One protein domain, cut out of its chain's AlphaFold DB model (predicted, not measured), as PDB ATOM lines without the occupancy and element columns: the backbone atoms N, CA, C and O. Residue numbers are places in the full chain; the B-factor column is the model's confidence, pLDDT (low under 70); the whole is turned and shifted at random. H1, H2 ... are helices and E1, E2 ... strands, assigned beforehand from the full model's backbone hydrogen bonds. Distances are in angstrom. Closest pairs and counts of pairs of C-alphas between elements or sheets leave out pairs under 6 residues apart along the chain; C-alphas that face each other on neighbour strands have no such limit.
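This is residues 3 to 93 of the 95 residues of the protein "PadR family transcriptional regulator" of Methanosarcinales archaeon (UniProt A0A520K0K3). The hairpin E1-E2 with H1 and H2 beside it makes a small body, from which residues 68 to 93, ending in H4, stick out as an arm. The printed part has 91 residues, is mostly helix, and runs H1 H2 E1 E2 H3 H4, with E1 and E2 antiparallel. It is only just extended, close to loose: radius of gyration of the C-alphas 18.7 A, spans 70 by 28 by 21 A.

Find C-alpha 5 at (148.803, 188.194, 178.558), where H1, residues 5 to 14, begins. H2, residues 25 to 37, runs 20.4 A. Next come E1, residues 41 to 46, E2, 54 to 59, H3, 61 to 73, 18.5 A long, and H4, 81 to 92, ending at C-alpha 92 (173.888, 148.799, 190.904).

Across the hairpin, look at N 44 and O 56, 2.8 A apart. The closest C-alphas of H2 and E1, Leu 35 and Ile 41, are 5.8 A apart; those of H1 and E2, Gly 5 and Lys 55, 6.5 A. H3 and H4 are apart. O i to N i+4 pairs are all within hydrogen-bond range in H1 and H3, 7 of 9 in H2, 7 of 8 in H4.

The farthest C-alphas, Glu 49 and Arg 93, are 69.9 A apart. The printed part has no cut and no long link; pLDDT is under 70 in residues 43 to 55, 57, 77 to 78 and 90 to 93.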
ATOM      1  N   ARG A   3     141.235 186.823 177.418       72.81
ATOM      2  CA  ARG A   3     142.224 186.965 178.498       72.81
ATOM      3  C   ARG A   3     143.418 187.784 178.037       72.81
ATOM      4  O   ARG A   3     143.902 187.603 176.920       72.81
ATOM      5  N   TYR A   4     143.923 188.647 178.902       76.75
ATOM      6  CA  TYR A   4     145.151 189.392 178.657       76.75
ATOM      7  C   TYR A   4     146.391 188.534 178.941       76.75
ATOM      8  O   TYR A   4     146.354 187.600 179.744       76.75
ATOM      9  N   GLY A   5     147.526 188.886 178.326       76.81
ATOM     10  CA  GLY A   5     148.803 188.194 178.558       76.81
ATOM     11  C   GLY A   5     149.198 188.106 180.041       76.81
ATOM     12  O   GLY A   5     149.638 187.052 180.492       76.81
ATOM     13  N   TYR A   6     148.950 189.162 180.824       79.88
ATOM     14  CA  TYR A   6     149.244 189.162 182.262       79.88
ATOM     15  C   TYR A   6     148.322 188.232 183.068       79.88
ATOM     16  O   TYR A   6     148.736 187.687 184.084       79.88
ATOM     17  N   GLU A   7     147.075 188.018 182.633       83.25
ATOM     18  CA  GLU A   7     146.144 187.104 183.313       83.25
ATOM     19  C   GLU A   7     146.530 185.644 183.081       83.25
ATOM     20  O   GLU A   7     146.322 184.789 183.943       83.25
ATOM     21  N   ILE A   8     147.103 185.360 181.909       83.81
ATOM     22  CA  ILE A   8     147.677 184.054 181.585       83.81
ATOM     23  C   ILE A   8     148.892 183.803 182.477       83.81
ATOM     24  O   ILE A   8     148.963 182.750 183.103       83.81
ATOM     25  N   GLU A   9     149.786 184.785 182.601       85.50
ATOM     26  CA  GLU A   9     150.943 184.708 183.498       85.50
ATOM     27  C   GLU A   9     150.516 184.484 184.956       85.50
ATOM     28  O   GLU A   9     150.983 183.550 185.606       85.50
ATOM     29  N   LYS A  10     149.525 185.246 185.430       88.50
ATOM     30  CA  LYS A  10     148.952 185.071 186.769       88.50
ATOM     31  C   LYS A  10     148.374 183.670 186.970       88.50
ATOM     32  O   LYS A  10     148.595 183.057 188.004       88.50
ATOM     33  N   THR A  11     147.672 183.131 185.970       89.12
ATOM     34  CA  THR A  11     147.122 181.766 186.031       89.12
ATOM     35  C   THR A  11     148.234 180.712 186.099       89.12
ATOM     36  O   THR A  11     148.095 179.724 186.821       89.12
ATOM     37  N   ILE A  12     149.320 180.903 185.341       88.12
ATOM     38  CA  ILE A  12     150.487 180.010 185.343       88.12
ATOM     39  C   ILE A  12     151.115 179.967 186.733       88.12
ATOM     40  O   ILE A  12     151.437 178.881 187.222       88.12
ATOM     41  N   GLU A  13     151.250 181.127 187.371       89.69
ATOM     42  CA  GLU A  13     151.807 181.258 188.712       89.69
ATOM     43  C   GLU A  13     150.869 180.695 189.789       89.69
ATOM     44  O   GLU A  13     151.259 179.787 190.518       89.69
ATOM     45  N   GLU A  14     149.598 181.116 189.821       93.44
ATOM     46  CA  GLU A  14     148.593 180.657 190.799       93.44
ATOM     47  C   GLU A  14     148.399 179.131 190.794       93.44
ATOM     48  O   GLU A  14     148.078 178.533 191.820       93.44
ATOM     49  N   ARG A  15     148.591 178.481 189.640       92.06
ATOM     50  CA  ARG A  15     148.434 177.024 189.479       92.06
ATOM     51  C   ARG A  15     149.755 176.262 189.477       92.06
ATOM     52  O   ARG A  15     149.752 175.060 189.200       92.06
ATOM     53  N   ASN A  16     150.872 176.943 189.739       88.94
ATOM     54  CA  ASN A  16     152.219 176.375 189.701       88.94
ATOM     55  C   ASN A  16     152.484 175.567 188.420       88.94
ATOM     56  O   ASN A  16     153.111 174.507 188.456       88.94
ATOM     57  N   MET A  17     151.981 176.049 187.276       89.00
ATOM     58  CA  MET A  17     151.998 175.286 186.022       89.00
ATOM     59  C   MET A  17     153.413 174.936 185.580       89.00
ATOM     60  O   MET A  17     153.633 173.889 184.982       89.00
ATOM     61  N   ARG A  18     154.390 175.767 185.939       86.69
ATOM     62  CA  ARG A  18     155.812 175.560 185.639       86.69
ATOM     63  C   ARG A  18     156.403 174.304 186.281       86.69
ATOM     64  O   ARG A  18     157.396 173.793 185.786       86.69
ATOM     65  N   ASN A  19     155.783 173.786 187.340       84.94
ATOM     66  CA  ASN A  19     156.249 172.567 188.003       84.94
ATOM     67  C   ASN A  19     155.820 171.296 187.259       84.94
ATOM     68  O   ASN A  19     156.401 170.239 187.474       84.94
ATOM     69  N   TRP A  20     154.788 171.382 186.415       82.38
ATOM     70  CA  TRP A  20     154.189 170.227 185.737       82.38
ATOM     71  C   TRP A  20     154.021 170.418 184.222       82.38
ATOM     72  O   TRP A  20     153.475 169.553 183.539       82.38
ATOM     73  N   THR A  21     154.519 171.529 183.677       82.38
ATOM     74  CA  THR A  21     154.568 171.822 182.240       82.38
ATOM     75  C   THR A  21     155.921 172.416 181.873       82.38
ATOM     76  O   THR A  21     156.526 173.135 182.665       82.38
ATOM     77  N   GLU A  22     156.367 172.201 180.637       79.50
ATOM     78  CA  GLU A  22     157.593 172.802 180.091       79.50
ATOM     79  C   GLU A  22     157.382 174.269 179.658       79.50
ATOM     80  O   GLU A  22     157.771 174.688 178.567       79.50
ATOM     81  N   ILE A  23     156.719 175.075 180.493       82.69
ATOM     82  CA  ILE A  23     156.506 176.503 180.239       82.69
ATOM     83  C   ILE A  23     157.589 177.305 180.965       82.69
ATOM     84  O   ILE A  23     157.511 177.563 182.166       82.69
ATOM     85  N   GLY A  24     158.597 177.761 180.223       79.94
ATOM     86  CA  GLY A  24     159.603 178.698 180.731       79.94
ATOM     87  C   GLY A  24     159.062 180.128 180.862       79.94
ATOM     88  O   GLY A  24     158.204 180.541 180.077       79.94
ATOM     89  N   PHE A  25     159.602 180.917 181.798       72.44
ATOM     90  CA  PHE A  25     159.204 182.317 182.049       72.44
ATOM     91  C   PHE A  25     159.189 183.186 180.781       72.44
ATOM     92  O   PHE A  25     158.191 183.830 180.476       72.44
ATOM     93  N   PHE A  26     160.254 183.137 179.979       79.50
ATOM     94  CA  PHE A  26     160.353 183.915 178.735       79.50
ATOM     95  C   PHE A  26     159.615 183.281 177.546       79.50
ATOM     96  O   PHE A  26     159.457 183.907 176.500       79.50
ATOM     97  N   SER A  27     159.158 182.034 177.685       79.94
ATOM     98  CA  SER A  27     158.600 181.262 176.571       79.94
ATOM     99  C   SER A  27     157.108 181.506 176.343       79.94
ATOM    100  O   SER A  27     156.617 181.243 175.248       79.94
ATOM    101  N   ILE A  28     156.380 182.049 177.328       81.06
ATOM    102  CA  ILE A  28     154.917 182.164 177.255       81.06
ATOM    103  C   ILE A  28     154.452 183.014 176.068       81.06
ATOM    104  O   ILE A  28     153.565 182.609 175.321       81.06
ATOM    105  N   TYR A  29     155.103 184.149 175.811       80.25
ATOM    106  CA  TYR A  29     154.756 185.021 174.686       80.25
ATOM    107  C   TYR A  29     155.042 184.366 173.329       80.25
ATOM    108  O   TYR A  29     154.275 184.538 172.381       80.25
ATOM    109  N   TYR A  30     156.114 183.575 173.248       82.62
ATOM    110  CA  TYR A  30     156.447 182.797 172.058       82.62
ATOM    111  C   TYR A  30     155.436 181.671 171.813       82.62
ATOM    112  O   TYR A  30     154.980 181.482 170.686       82.62
ATOM    113  N   VAL A  31     155.029 180.963 172.869       83.88
ATOM    114  CA  VAL A  31     153.988 179.929 172.800       83.88
ATOM    115  C   VAL A  31     152.656 180.536 172.365       83.88
ATOM    116  O   VAL A  31     152.020 179.997 171.465       83.88
ATOM    117  N   LEU A  32     152.256 181.683 172.922       82.56
ATOM    118  CA  LEU A  32     151.037 182.380 172.507       82.56
ATOM    119  C   LEU A  32     151.085 182.774 171.027       82.56
ATOM    120  O   LEU A  32     150.110 182.558 170.314       82.56
ATOM    121  N   LYS A  33     152.224 183.272 170.533       83.44
ATOM    122  CA  LYS A  33     152.397 183.561 169.103       83.44
ATOM    123  C   LYS A  33     152.248 182.300 168.240       83.44
ATOM    124  O   LYS A  33     151.529 182.327 167.251       83.44
ATOM    125  N   LYS A  34     152.847 181.175 168.642       85.06
ATOM    126  CA  LYS A  34     152.681 179.892 167.937       85.06
ATOM    127  C   LYS A  34     151.243 179.378 167.948       85.06
ATOM    128  O   LYS A  34     150.805 178.768 166.979       85.06
ATOM    129  N   LEU A  35     150.520 179.557 169.052       83.62
ATOM    130  CA  LEU A  35     149.112 179.164 169.143       83.62
ATOM    131  C   LEU A  35     148.236 180.022 168.225       83.62
ATOM    132  O   LEU A  35     147.268 179.519 167.665       83.62
ATOM    133  N   GLU A  36     148.594 181.294 168.062       83.69
ATOM    134  CA  GLU A  36     147.951 182.219 167.131       83.69
ATOM    135  C   GLU A  36     148.231 181.841 165.669       83.69
ATOM    136  O   GLU A  36     147.297 181.744 164.883       83.69
ATOM    137  N   GLU A  37     149.482 181.521 165.324       85.25
ATOM    138  CA  GLU A  37     149.867 181.008 163.995       85.25
ATOM    139  C   GLU A  37     149.154 179.693 163.634       85.25
ATOM    140  O   GLU A  37     148.925 179.412 162.463       85.25
ATOM    141  N   LYS A  38     148.783 178.889 164.637       83.00
ATOM    142  CA  LYS A  38     148.000 177.652 164.474       83.00
ATOM    143  C   LYS A  38     146.483 177.872 164.500       83.00
ATOM    144  O   LYS A  38     145.742 176.896 164.559       83.00
ATOM    145  N   GLU A  39     146.026 179.124 164.546       79.69
ATOM    146  CA  GLU A  39     144.610 179.520 164.623       79.69
ATOM    147  C   GLU A  39     143.850 178.968 165.853       79.69
ATOM    148  O   GLU A  39     142.619 179.018 165.941       79.69
ATOM    149  N   LEU A  40     144.588 178.486 166.859       77.38
ATOM    150  CA  LEU A  40     144.040 177.948 168.109       77.38
ATOM    151  C   LEU A  40     143.591 179.060 169.059       77.38
ATOM    152  O   LEU A  40     142.704 178.862 169.895       77.38
ATOM    153  N   ILE A  41     144.207 180.235 168.930       81.25
ATOM    154  CA  ILE A  41     143.805 181.456 169.618       81.25
ATOM    155  C   ILE A  41     143.743 182.606 168.615       81.25
ATOM    156  O   ILE A  41     144.543 182.683 167.689       81.25
ATOM    157  N   ARG A  42     142.825 183.543 168.829       76.94
ATOM    158  CA  ARG A  42     142.822 184.843 168.156       76.94
ATOM    159  C   ARG A  42     143.353 185.886 169.111       76.94
ATOM    160  O   ARG A  42     142.815 186.017 170.211       76.94
ATOM    161  N   SER A  43     144.352 186.654 168.695       69.00
ATOM    162  CA  SER A  43     144.717 187.851 169.432       69.00
ATOM    163  C   SER A  43     144.093 189.096 168.800       69.00
ATOM    164  O   SER A  43     144.066 189.253 167.583       69.00
ATOM    165  N   LYS A  44     143.543 189.982 169.628       67.12
ATOM    166  CA  LYS A  44     143.188 191.348 169.243       67.12
ATOM    167  C   LYS A  44     144.065 192.298 170.038       67.12
ATOM    168  O   LYS A  44     144.137 192.200 171.262       67.12
ATOM    169  N   VAL A  45     144.741 193.207 169.344       63.19
ATOM    170  CA  VAL A  45     145.389 194.344 169.995       63.19
ATOM    171  C   VAL A  45     144.310 195.397 170.189       63.19
ATOM    172  O   VAL A  45     143.857 196.009 169.226       63.19
ATOM    173  N   GLU A  46     143.861 195.575 171.426       60.66
ATOM    174  CA  GLU A  46     143.019 196.715 171.762       60.66
ATOM    175  C   GLU A  46     143.927 197.931 171.923       60.66
ATOM    176  O   GLU A  46     144.749 198.013 172.844       60.66
ATOM    177  N   VAL A  47     143.807 198.864 170.980       52.03
ATOM    178  CA  VAL A  47     144.384 200.201 171.097       52.03
ATOM    179  C   VAL A  47     143.334 201.052 171.796       52.03
ATOM    180  O   VAL A  47     142.339 201.442 171.194       52.03
ATOM    181  N   VAL A  48     143.517 201.274 173.093       54.97
ATOM    182  CA  VAL A  48     142.679 202.193 173.867       54.97
ATOM    183  C   VAL A  48     143.389 203.541 173.863       54.97
ATOM    184  O   VAL A  48     144.539 203.616 174.299       54.97
ATOM    185  N   GLU A  49     142.733 204.596 173.365       42.44
ATOM    186  CA  GLU A  49     143.273 205.957 173.442       42.44
ATOM    187  C   GLU A  49     143.694 206.269 174.888       42.44
ATOM    188  O   GLU A  49     142.961 206.003 175.844       42.44
ATOM    189  N   ASN A  50     144.907 206.805 175.051       52.31
ATOM    190  CA  ASN A  50     145.515 207.162 176.338       52.31
ATOM    191  C   ASN A  50     145.927 206.009 177.289       52.31
ATOM    192  O   ASN A  50     146.207 206.269 178.462       52.31
ATOM    193  N   LYS A  51     146.027 204.745 176.835       55.38
ATOM    194  CA  LYS A  51     146.565 203.625 177.649       55.38
ATOM    195  C   LYS A  51     147.522 202.715 176.859       55.38
ATOM    196  O   LYS A  51     147.405 202.617 175.641       55.38
ATOM    197  N   PRO A  52     148.472 202.026 177.532       54.09
ATOM    198  CA  PRO A  52     149.422 201.135 176.865       54.09
ATOM    199  C   PRO A  52     148.705 200.001 176.121       54.09
ATOM    200  O   PRO A  52     147.712 199.468 176.620       54.09
ATOM    201  N   HIS A  53     149.228 199.634 174.946       53.31
ATOM    202  CA  HIS A  53     148.696 198.585 174.068       53.31
ATOM    203  C   HIS A  53     148.461 197.266 174.820       53.31
ATOM    204  O   HIS A  53     149.360 196.763 175.497       53.31
ATOM    205  N   ARG A  54     147.267 196.669 174.681       62.25
ATOM    206  CA  ARG A  54     146.921 195.397 175.339       62.25
ATOM    207  C   ARG A  54     146.596 194.324 174.307       62.25
ATOM    208  O   ARG A  54     145.708 194.501 173.479       62.25
ATOM    209  N   LYS A  55     147.297 193.187 174.379       64.69
ATOM    210  CA  LYS A  55     147.014 191.998 173.561       64.69
ATOM    211  C   LYS A  55     145.991 191.122 174.291       64.69
ATOM    212  O   LYS A  55     146.291 190.568 175.350       64.69
ATOM    213  N   VAL A  56     144.790 191.024 173.731       71.88
ATOM    214  CA  VAL A  56     143.680 190.196 174.215       71.88
ATOM    215  C   VAL A  56     143.676 188.885 173.448       71.88
ATOM    216  O   VAL A  56     143.538 188.897 172.231       71.88
ATOM    217  N   CYS A  57     143.796 187.752 174.133       66.31
ATOM    218  CA  CYS A  57     143.744 186.422 173.531       66.31
ATOM    219  C   CYS A  57     142.360 185.800 173.743       66.31
ATOM    220  O   CYS A  57     141.876 185.708 174.870       66.31
ATOM    221  N   THR A  58     141.726 185.344 172.667       75.31
ATOM    222  CA  THR A  58     140.456 184.614 172.691       75.31
ATOM    223  C   THR A  58     140.679 183.212 172.149       75.31
ATOM    224  O   THR A  58     141.273 183.040 171.092       75.31
ATOM    225  N   VAL A  59     140.207 182.209 172.878       72.62
ATOM    226  CA  VAL A  59     140.269 180.806 172.461       72.62
ATOM    227  C   VAL A  59     139.278 180.539 171.329       72.62
ATOM    228  O   VAL A  59     138.120 180.948 171.433       72.62
ATOM    229  N   THR A  60     139.711 179.824 170.289       73.44
ATOM    230  CA  THR A  60     138.809 179.263 169.273       73.44
ATOM    231  C   THR A  60     138.173 177.984 169.835       73.44
ATOM    232  O   THR A  60     138.878 177.023 170.144       73.44
ATOM    233  N   ASP A  61     136.853 177.989 170.030       72.81
ATOM    234  CA  ASP A  61     136.162 177.029 170.903       72.81
ATOM    235  C   ASP A  61     136.161 175.585 170.361       72.81
ATOM    236  O   ASP A  61     136.411 174.647 171.115       72.81
ATOM    237  N   ASP A  62     135.975 175.393 169.054       75.69
ATOM    238  CA  ASP A  62     135.806 174.052 168.474       75.69
ATOM    239  C   ASP A  62     137.121 173.268 168.365       75.69
ATOM    240  O   ASP A  62     137.228 172.127 168.820       75.69
ATOM    241  N   VAL A  63     138.167 173.899 167.823       76.75
ATOM    242  CA  VAL A  63     139.464 173.241 167.589       76.75
ATOM    243  C   VAL A  63     140.186 172.949 168.905       76.75
ATOM    244  O   VAL A  63     140.813 171.898 169.056       76.75
ATOM    245  N   MET A  64     140.096 173.848 169.890       76.56
ATOM    246  CA  MET A  64     140.695 173.602 171.202       76.56
ATOM    247  C   MET A  64     139.992 172.448 171.923       76.56
ATOM    248  O   MET A  64     140.674 171.599 172.496       76.56
ATOM    249  N   ARG A  65     138.652 172.385 171.881       82.06
ATOM    250  CA  ARG A  65     137.897 171.286 172.503       82.06
ATOM    251  C   ARG A  65     138.305 169.935 171.938       82.06
ATOM    252  O   ARG A  65     138.522 169.012 172.720       82.06
ATOM    253  N   GLU A  66     138.435 169.825 170.620       84.69
ATOM    254  CA  GLU A  66     138.839 168.563 169.999       84.69
ATOM    255  C   GLU A  66     140.268 168.172 170.393       84.69
ATOM    256  O   GLU A  66     140.501 167.049 170.831       84.69
ATOM    257  N   ASN A  67     141.213 169.116 170.375       82.50
ATOM    258  CA  ASN A  67     142.582 168.843 170.822       82.50
ATOM    259  C   ASN A  67     142.653 168.393 172.290       82.50
ATOM    260  O   ASN A  67     143.404 167.476 172.617       82.50
ATOM    261  N   VAL A  68     141.862 169.005 173.179       84.75
ATOM    262  CA  VAL A  68     141.793 168.590 174.589       84.75
ATOM    263  C   VAL A  68     141.238 167.172 174.707       84.75
ATOM    264  O   VAL A  68     141.805 166.366 175.443       84.75
ATOM    265  N   LYS A  69     140.177 166.831 173.963       87.50
ATOM    266  CA  LYS A  69     139.633 165.464 173.944       87.50
ATOM    267  C   LYS A  69     140.669 164.448 173.473       87.50
ATOM    268  O   LYS A  69     140.824 163.412 174.116       87.50
ATOM    269  N   GLN A  70     141.395 164.750 172.398       86.56
ATOM    270  CA  GLN A  70     142.451 163.879 171.879       86.56
ATOM    271  C   GLN A  70     143.562 163.667 172.915       86.56
ATOM    272  O   GLN A  70     143.917 162.528 173.208       86.56
ATOM    273  N   LEU A  71     144.044 164.744 173.546       83.75
ATOM    274  CA  LEU A  71     145.079 164.669 174.585       83.75
ATOM    275  C   LEU A  71     144.646 163.837 175.795       83.75
ATOM    276  O   LEU A  71     145.435 163.043 176.301       83.75
ATOM    277  N   LEU A  72     143.400 163.997 176.246       84.88
ATOM    278  CA  LEU A  72     142.847 163.205 177.347       84.88
ATOM    279  C   LEU A  72     142.633 161.735 176.962       84.88
ATOM    280  O   LEU A  72     142.713 160.863 177.823       84.88
ATOM    281  N   SER A  73     142.387 161.458 175.681       90.12
ATOM    282  CA  SER A  73     142.214 160.095 175.167       90.12
ATOM    283  C   SER A  73     143.552 159.363 175.023       90.12
ATOM    284  O   SER A  73     143.620 158.151 175.221       90.12
ATOM    285  N   SER A  74     144.635 160.080 174.720       78.81
ATOM    286  CA  SER A  74     145.985 159.521 174.631       78.81
ATOM    287  C   SER A  74     146.740 159.692 175.953       78.81
ATOM    288  O   SER A  74     147.557 160.604 176.104       78.81
ATOM    289  N   PHE A  75     146.499 158.813 176.927       72.19
ATOM    290  CA  PHE A  75     147.298 158.822 178.154       72.19
ATOM    291  C   PHE A  75     148.764 158.495 177.835       72.19
ATOM    292  O   PHE A  75     149.106 157.365 177.478       72.19
ATOM    293  N   LYS A  76     149.650 159.484 177.976       71.31
ATOM    294  CA  LYS A  76     151.097 159.296 177.864       71.31
ATOM    295  C   LYS A  76     151.675 159.126 179.264       71.31
ATOM    296  O   LYS A  76     151.541 160.006 180.109       71.31
ATOM    297  N   ARG A  77     152.327 157.989 179.509       67.88
ATOM    298  CA  ARG A  77     153.031 157.731 180.769       67.88
ATOM    299  C   ARG A  77     154.226 158.687 180.851       67.88
ATOM    300  O   ARG A  77     155.117 158.615 180.008       67.88
ATOM    301  N   VAL A  78     154.229 159.591 181.824       67.12
ATOM    302  CA  VAL A  78     155.380 160.460 182.096       67.12
ATOM    303  C   VAL A  78     156.323 159.678 183.003       67.12
ATOM    304  O   VAL A  78     155.992 159.439 184.158       67.12
ATOM    305  N   ILE A  79     157.455 159.218 182.464       71.25
ATOM    306  CA  ILE A  79     158.520 158.602 183.266       71.25
ATOM    307  C   ILE A  79     159.392 159.742 183.778       71.25
ATOM    308  O   ILE A  79     160.016 160.449 182.987       71.25
ATOM    309  N   SER A  80     159.406 159.951 185.090       79.94
ATOM    310  CA  SER A  80     160.235 160.986 185.697       79.94
ATOM    311  C   SER A  80     161.700 160.544 185.786       79.94
ATOM    312  O   SER A  80     162.024 159.355 185.773       79.94
ATOM    313  N   ALA A  81     162.610 161.510 185.937       77.50
ATOM    314  CA  ALA A  81     164.012 161.219 186.238       77.50
ATOM    315  C   ALA A  81     164.167 160.413 187.543       77.50
ATOM    316  O   ALA A  81     165.068 159.586 187.658       77.50
ATOM    317  N   PHE A  82     163.253 160.608 188.499       79.62
ATOM    318  CA  PHE A  82     163.196 159.825 189.728       79.62
ATOM    319  C   PHE A  82     162.859 158.354 189.445       79.62
ATOM    320  O   PHE A  82     163.583 157.472 189.907       79.62
ATOM    321  N   ASP A  83     161.855 158.081 188.607       82.69
ATOM    322  CA  ASP A  83     161.502 156.714 188.196       82.69
ATOM    323  C   ASP A  83     162.679 156.022 187.490       82.69
ATOM    324  O   ASP A  83     163.010 154.879 187.799       82.69
ATOM    325  N   LEU A  84     163.374 156.737 186.596       82.31
ATOM    326  CA  LEU A  84     164.588 156.234 185.939       82.31
ATOM    327  C   LEU A  84     165.719 155.952 186.935       82.31
ATOM    328  O   LEU A  84     166.444 154.966 186.787       82.31
ATOM    329  N   SER A  85     165.882 156.806 187.948       82.62
ATOM    330  CA  SER A  85     166.902 156.622 188.983       82.62
ATOM    331  C   SER A  85     166.628 155.378 189.830       82.62
ATOM    332  O   SER A  85     167.544 154.593 190.058       82.62
ATOM    333  N   LEU A  86     165.368 155.135 190.208       85.69
ATOM    334  CA  LEU A  86     164.958 153.948 190.961       85.69
ATOM    335  C   LEU A  86     165.188 152.659 190.170       85.69
ATOM    336  O   LEU A  86     165.695 151.687 190.725       85.69
ATOM    337  N   ILE A  87     164.863 152.664 188.874       86.44
ATOM    338  CA  ILE A  87     165.097 151.517 187.987       86.44
ATOM    339  C   ILE A  87     166.589 151.168 187.942       86.44
ATOM    340  O   ILE A  87     166.953 150.001 188.054       86.44
ATOM    341  N   ASN A  88     167.460 152.172 187.829       83.25
ATOM    342  CA  ASN A  88     168.905 151.946 187.778       83.25
ATOM    343  C   ASN A  88     169.520 151.603 189.141       83.25
ATOM    344  O   ASN A  88     170.526 150.901 189.190       83.25
ATOM    345  N   LEU A  89     168.920 152.042 190.250       81.94
ATOM    346  CA  LEU A  89     169.414 151.753 191.599       81.94
ATOM    347  C   LEU A  89     169.357 150.252 191.924       81.94
ATOM    348  O   LEU A  89     170.248 149.728 192.593       81.94
ATOM    349  N   VAL A  90     168.363 149.535 191.391       69.69
ATOM    350  CA  VAL A  90     168.272 148.068 191.506       69.69
ATOM    351  C   VAL A  90     169.413 147.369 190.748       69.69
ATOM    352  O   VAL A  90     169.908 146.339 191.200       69.69
ATOM    353  N   SER A  91     169.890 147.958 189.649       64.31
ATOM    354  CA  SER A  91     170.953 147.410 188.793       64.31
ATOM    355  C   SER A  91     172.365 147.571 189.372       64.31
ATOM    356  O   SER A  91     173.266 146.823 189.005       64.31
ATOM    357  N   VAL A  92     172.573 148.527 190.283       62.88
ATOM    358  CA  VAL A  92     173.888 148.799 190.904       62.88
ATOM    359  C   VAL A  92     174.177 147.857 192.082       62.88
ATOM    360  O   VAL A  92     175.320 147.725 192.499       62.88
ATOM    361  N   ARG A  93     173.177 147.121 192.590       56.06
ATOM    362  CA  ARG A  93     173.323 146.233 193.762       56.06
ATOM    363  C   ARG A  93     174.021 144.887 193.486       56.06
ATOM    364  O   ARG A  93     174.038 144.035 194.369       56.06
TER     365      ARG A  93